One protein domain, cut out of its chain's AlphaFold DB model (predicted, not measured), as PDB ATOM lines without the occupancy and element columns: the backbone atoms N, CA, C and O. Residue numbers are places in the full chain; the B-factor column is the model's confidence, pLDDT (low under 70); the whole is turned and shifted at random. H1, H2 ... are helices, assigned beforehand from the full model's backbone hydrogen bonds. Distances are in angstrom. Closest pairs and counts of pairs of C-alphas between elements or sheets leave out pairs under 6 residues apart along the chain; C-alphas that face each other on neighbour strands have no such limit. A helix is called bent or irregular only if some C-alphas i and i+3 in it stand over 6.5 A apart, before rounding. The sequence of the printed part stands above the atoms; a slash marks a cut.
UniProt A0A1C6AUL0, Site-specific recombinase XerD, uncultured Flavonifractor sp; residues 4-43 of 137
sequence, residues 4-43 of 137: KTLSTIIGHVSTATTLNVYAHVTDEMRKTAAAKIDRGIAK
ATOM      1  N   LYS A   4     -10.551 -26.141 -32.847       82.81
ATOM      2  CA  LYS A   4     -10.173 -27.532 -33.148       82.81
ATOM      3  C   LYS A   4      -9.600 -27.638 -34.554       82.81
ATOM      4  O   LYS A   4      -8.497 -28.140 -34.734       82.81
ATOM      5  N   THR A   5     -10.318 -27.078 -35.527       84.44
ATOM      6  CA  THR A   5      -9.904 -27.029 -36.933       84.44
ATOM      7  C   THR A   5      -8.580 -26.289 -37.098       84.44
ATOM      8  O   THR A   5      -7.683 -26.780 -37.772       84.44
ATOM      9  N   LEU A   6      -8.426 -25.144 -36.429       85.44
ATOM     10  CA  LEU A   6      -7.179 -24.380 -36.416       85.44
ATOM     11  C   LEU A   6      -6.003 -25.167 -35.835       85.44
ATOM     12  O   LEU A   6      -4.931 -25.198 -36.431       85.44
ATOM     13  N   SER A   7      -6.207 -25.819 -34.692       82.50
ATOM     14  CA  SER A   7      -5.168 -26.601 -34.019       82.50
ATOM     15  C   SER A   7      -4.688 -27.760 -34.893       82.50
ATOM     16  O   SER A   7      -3.487 -28.005 -34.969       82.50
ATOM     17  N   THR A   8      -5.608 -28.434 -35.592       81.38
ATOM     18  CA  THR A   8      -5.284 -29.525 -36.521       81.38
ATOM     19  C   THR A   8      -4.548 -29.030 -37.766       81.38
ATOM     20  O   THR A   8      -3.574 -29.658 -38.163       81.38
ATOM     21  N   ILE A   9      -4.965 -27.902 -38.358       86.69
ATOM     22  CA  ILE A   9      -4.299 -27.319 -39.539       86.69
ATOM     23  C   ILE A   9      -2.863 -26.897 -39.214       86.69
ATOM     24  O   ILE A   9      -1.962 -27.096 -40.022       86.69
ATOM     25  N   ILE A  10      -2.645 -26.318 -38.033       84.12
ATOM     26  CA  ILE A  10      -1.330 -25.823 -37.605       84.12
ATOM     27  C   ILE A  10      -0.448 -26.962 -37.053       84.12
ATOM     28  O   ILE A  10       0.769 -26.828 -36.981       84.12
ATOM     29  N   GLY A  11      -1.039 -28.104 -36.686       82.88
ATOM     30  CA  GLY A  11      -0.316 -29.239 -36.104       82.88
ATOM     31  C   GLY A  11       0.026 -29.054 -34.622       82.88
ATOM     32  O   GLY A  11       0.966 -29.663 -34.116       82.88
ATOM     33  N   HIS A  12      -0.719 -28.214 -33.900       83.62
ATOM     34  CA  HIS A  12      -0.534 -28.062 -32.461       83.62
ATOM     35  C   HIS A  12      -1.075 -29.286 -31.711       83.62
ATOM     36  O   HIS A  12      -2.261 -29.604 -31.796       83.62
ATOM     37  N   VAL A  13      -0.203 -29.917 -30.917       76.06
ATOM     38  CA  VAL A  13      -0.520 -31.081 -30.065       76.06
ATOM     39  C   VAL A  13      -1.458 -30.715 -28.904       76.06
ATOM     40  O   VAL A  13      -2.160 -31.576 -28.387       76.06
ATOM     41  N   SER A  14      -1.512 -29.436 -28.514       80.31
ATOM     42  CA  SER A  14      -2.462 -28.925 -27.523       80.31
ATOM     43  C   SER A  14      -3.189 -27.694 -28.040       80.31
ATOM     44  O   SER A  14      -2.598 -26.782 -28.621       80.31
ATOM     45  N   THR A  15      -4.483 -27.622 -27.754       84.81
ATOM     46  CA  THR A  15      -5.291 -26.438 -28.053       84.81
ATOM     47  C   THR A  15      -4.970 -25.253 -27.141       84.81
ATOM     48  O   THR A  15      -5.345 -24.126 -27.466       84.81
ATOM     49  N   ALA A  16      -4.202 -25.448 -26.059       84.81
ATOM     50  CA  ALA A  16      -3.699 -24.365 -25.212       84.81
ATOM     51  C   ALA A  16      -2.769 -23.420 -25.979       84.81
ATOM     52  O   ALA A  16      -2.870 -22.200 -25.836       84.81
ATOM     53  N   THR A  17      -1.892 -23.973 -26.816       84.44
ATOM     54  CA  THR A  17      -0.969 -23.206 -27.658       84.44
ATOM     55  C   THR A  17      -1.739 -22.408 -28.702       84.44
ATOM     56  O   THR A  17      -1.496 -21.216 -28.867       84.44
ATOM     57  N   THR A  18      -2.740 -23.022 -29.338       86.94
ATOM     58  CA  THR A  18      -3.619 -22.347 -30.305       86.94
ATOM     59  C   THR A  18      -4.411 -21.214 -29.648       86.94
ATOM     60  O   THR A  18      -4.458 -20.104 -30.171       86.94
ATOM     61  N   LEU A  19      -4.978 -21.447 -28.461       88.50
ATOM     62  CA  LEU A  19      -5.697 -20.416 -27.712       88.50
ATOM     63  C   LEU A  19      -4.779 -19.275 -27.248       88.50
ATOM     64  O   LEU A  19      -5.221 -18.136 -27.224       88.50
ATOM     65  N   ASN A  20      -3.515 -19.552 -26.916       86.00
ATOM     66  CA  ASN A  20      -2.551 -18.514 -26.540       86.00
ATOM     67  C   ASN A  20      -2.220 -17.563 -27.701       86.00
ATOM     68  O   ASN A  20      -2.063 -16.366 -27.497       86.00
ATOM     69  N   VAL A  21      -2.095 -18.103 -28.915       83.81
ATOM     70  CA  VAL A  21      -1.672 -17.329 -30.091       83.81
ATOM     71  C   VAL A  21      -2.838 -16.560 -30.714       83.81
ATOM     72  O   VAL A  21      -2.644 -15.452 -31.207       83.81
ATOM     73  N   TYR A  22      -4.050 -17.124 -30.689       83.94
ATOM     74  CA  TYR A  22      -5.174 -16.616 -31.484       83.94
ATOM     75  C   TYR A  22      -6.357 -16.079 -30.671       83.94
ATOM     76  O   TYR A  22      -7.315 -15.588 -31.266       83.94
ATOM     77  N   ALA A  23      -6.325 -16.155 -29.337       84.25
ATOM     78  CA  ALA A  23      -7.406 -15.655 -28.494       84.25
ATOM     79  C   ALA A  23      -6.894 -14.778 -27.341       84.25
ATOM     80  O   ALA A  23      -5.945 -15.117 -26.640       84.25
ATOM     81  N   HIS A  24      -7.590 -13.668 -27.087       86.31
ATOM     82  CA  HIS A  24      -7.394 -12.865 -25.880       86.31
ATOM     83  C   HIS A  24      -8.295 -13.394 -24.768       86.31
ATOM     84  O   HIS A  24      -9.427 -12.950 -24.584       86.31
ATOM     85  N   VAL A  25      -7.787 -14.384 -24.045       83.62
ATOM     86  CA  VAL A  25      -8.448 -15.000 -22.895       83.62
ATOM     87  C   VAL A  25      -7.504 -14.981 -21.701       83.62
ATOM     88  O   VAL A  25      -6.286 -14.996 -21.865       83.62
ATOM     89  N   THR A  26      -8.053 -14.939 -20.489       86.00
ATOM     90  CA  THR A  26      -7.230 -15.054 -19.281       86.00
ATOM     91  C   THR A  26      -6.587 -16.437 -19.200       86.00
ATOM     92  O   THR A  26      -7.077 -17.405 -19.788       86.00
ATOM     93  N   ASP A  27      -5.504 -16.558 -18.436       83.38
ATOM     94  CA  ASP A  27      -4.777 -17.823 -18.298       83.38
ATOM     95  C   ASP A  27      -5.653 -18.963 -17.766       83.38
ATOM     96  O   ASP A  27      -5.531 -20.103 -18.217       83.38
ATOM     97  N   GLU A  28      -6.567 -18.661 -16.844       81.81
ATOM     98  CA  GLU A  28      -7.521 -19.631 -16.297       81.81
ATOM     99  C   GLU A  28      -8.533 -20.087 -17.356       81.81
ATOM    100  O   GLU A  28      -8.774 -21.286 -17.524       81.81
ATOM    101  N   MET A  29      -9.079 -19.147 -18.133       84.00
ATOM    102  CA  MET A  29      -9.990 -19.459 -19.235       84.00
ATOM    103  C   MET A  29      -9.291 -20.279 -20.319       84.00
ATOM    104  O   MET A  29      -9.856 -21.247 -20.818       84.00
ATOM    105  N   ARG A  30      -8.037 -19.948 -20.644       86.56
ATOM    106  CA  ARG A  30      -7.229 -20.691 -21.614       86.56
ATOM    107  C   ARG A  30      -6.995 -22.129 -21.165       86.56
ATOM    108  O   ARG A  30      -7.243 -23.043 -21.941       86.56
ATOM    109  N   LYS A  31      -6.546 -22.333 -19.920       84.62
ATOM    110  CA  LYS A  31      -6.267 -23.667 -19.362       84.62
ATOM    111  C   LYS A  31      -7.524 -24.535 -19.323       84.62
ATOM    112  O   LYS A  31      -7.491 -25.683 -19.757       84.62
ATOM    113  N   THR A  32      -8.639 -23.977 -18.855       83.62
ATOM    114  CA  THR A  32      -9.916 -24.703 -18.758       83.62
ATOM    115  C   THR A  32     -10.519 -25.013 -20.129       83.62
ATOM    116  O   THR A  32     -10.994 -26.127 -20.349       83.62
ATOM    117  N   ALA A  33     -10.481 -24.066 -21.070       85.50
ATOM    118  CA  ALA A  33     -10.959 -24.281 -22.431       85.50
ATOM    119  C   ALA A  33     -10.091 -25.299 -23.181       85.50
ATOM    120  O   ALA A  33     -10.636 -26.233 -23.764       85.50
ATOM    121  N   ALA A  34      -8.763 -25.177 -23.106       86.00
ATOM    122  CA  ALA A  34      -7.843 -26.118 -23.734       86.00
ATOM    123  C   ALA A  34      -8.058 -27.546 -23.225       86.00
ATOM    124  O   ALA A  34      -8.256 -28.460 -24.017       86.00
ATOM    125  N   ALA A  35      -8.144 -27.723 -21.903       84.12
ATOM    126  CA  ALA A  35      -8.401 -29.028 -21.304       84.12
ATOM    127  C   ALA A  35      -9.730 -29.645 -21.782       84.12
ATOM    128  O   ALA A  35      -9.790 -30.837 -22.075       84.12
ATOM    129  N   LYS A  36     -10.800 -28.846 -21.913       83.38
ATOM    130  CA  LYS A  36     -12.097 -29.316 -22.438       83.38
ATOM    131  C   LYS A  36     -12.026 -29.709 -23.914       83.38
ATOM    132  O   LYS A  36     -12.667 -30.677 -24.324       83.38
ATOM    133  N   ILE A  37     -11.285 -28.952 -24.714       81.81
ATOM    134  CA  ILE A  37     -11.186 -29.160 -26.159       81.81
ATOM    135  C   ILE A  37     -10.281 -30.356 -26.464       81.81
ATOM    136  O   ILE A  37     -10.710 -31.237 -27.210       81.81
ATOM    137  N   ASP A  38      -9.107 -30.433 -25.833       79.38
ATOM    138  CA  ASP A  38      -8.170 -31.558 -25.943       79.38
ATOM    139  C   ASP A  38      -8.850 -32.866 -25.490       79.38
ATOM    140  O   ASP A  38      -8.771 -33.884 -26.181       79.38
ATOM    141  N   ARG A  39      -9.654 -32.821 -24.412       74.69
ATOM    142  CA  ARG A  39     -10.494 -33.948 -23.960       74.69
ATOM    143  C   ARG A  39     -11.489 -34.421 -25.024       74.69
ATOM    144  O   ARG A  39     -11.668 -35.621 -25.212       74.69
ATOM    145  N   GLY A  40     -12.138 -33.494 -25.728       71.88
ATOM    146  CA  GLY A  40     -13.094 -33.818 -26.792       71.88
ATOM    147  C   GLY A  40     -12.451 -34.375 -28.067       71.88
ATOM    148  O   GLY A  40     -13.155 -34.974 -28.877       71.88
ATOM    149  N   ILE A  41     -11.142 -34.175 -28.255       70.81
ATOM    150  CA  ILE A  41     -10.370 -34.721 -29.379       70.81
ATOM    151  C   ILE A  41      -9.848 -36.127 -29.037       70.81
ATOM    152  O   ILE A  41      -9.947 -37.027 -29.867       70.81
ATOM    153  N   ALA A  42      -9.350 -36.336 -27.814       66.75
ATOM    154  CA  ALA A  42      -8.713 -37.589 -27.393       66.75
ATOM    155  C   ALA A  42      -9.677 -38.712 -26.940       66.75
ATOM    156  O   ALA A  42      -9.225 -39.835 -26.739       66.75
ATOM    157  N   LYS A  43     -10.986 -38.444 -26.780       61.88
ATOM    158  CA  LYS A  43     -12.027 -39.421 -26.360       61.88
ATOM    159  C   LYS A  43     -11.678 -40.253 -25.101       61.88
ATOM    160  O   LYS A  43     -12.104 -41.399 -24.993       61.88
TER     161      LYS A  43
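What this domain is: This is residues 4 to 43 of the 137 residues of the protein "Site-specific recombinase XerD" of uncultured Flavonifractor sp (UniProt A0A1C6AUL0). One long helix, H3, makes the base of this small domain, and two short helices, H1 and H2, lie over one side of it. H2 packs on H3 at a steep angle, while H1 packs on H2 and stands crosswise to both of the others, over the part of H3 near Ile 37. The tight link of residues 23 to 26 joins H2 to H3, and H3 runs back the opposite way to H2, along the side of the two short helices. The printed part has 40 residues with three named helices, in the order H1, H2, H3, and no named strand; the class is all helix, meaning that the residues in named elements are helical. It is compact, with a radius of gyration of the C-alphas of 9.3 A and spans of 24 by 20 by 12 A.

Where its parts are: H1 takes residues 4 to 10 and measures 10.0 A from first to last C-alpha; it begins at C-alpha 4, at (-10.173, -27.532, -33.148). H2 takes residues 15 to 22, from Thr 15 to Tyr 22, with 10.4 A between its first and last C-alphas. C-alpha 15 is at (-5.291, -26.438, -28.053). H3, the longest helix, takes residues 27 to 42 and measures 22.1 A; it ends at C-alpha 42, at (-8.713, -37.589, -27.393). No helix is bent or irregular.

How they stand to each other: H1 and H2 touch, and their closest C-alphas, those of Ser 7 and Thr 18, are 5.9 A apart. Their lines are about perpendicular, at 75 degrees. H2 and H3 touch with 12 pairs of C-alphas within 8 A, and the closest are those of Ala 16 and Ala 34, at 4.7 A. H2 and H3 run opposite ways at a steep tilt of 51 degrees. H1 and H3 are close but not clearly touching: their closest C-alphas, those of Lys 4 and Ile 37, are 7.2 A apart. Their lines are about perpendicular, at 90 degrees. In H1, H2 and H3 every O i to N i+4 pair is within hydrogen-bond range.

The domain as a whole: The two C-alphas farthest apart are those of His 24 and Lys 43, 27.0 A from each other. The first and last printed C-alphas, those of Lys 4 and Lys 43, are 13.8 A apart. The printed part runs from residue 4 to residue 43 with no cut, in a full chain of 137 residues. The links from H1 to H2 and from H2 to H3 are both tight, with 4 residues in each. The mean pLDDT of the printed part is 82.1, and the model's confidence is low, under 70, at residues 42 to 43.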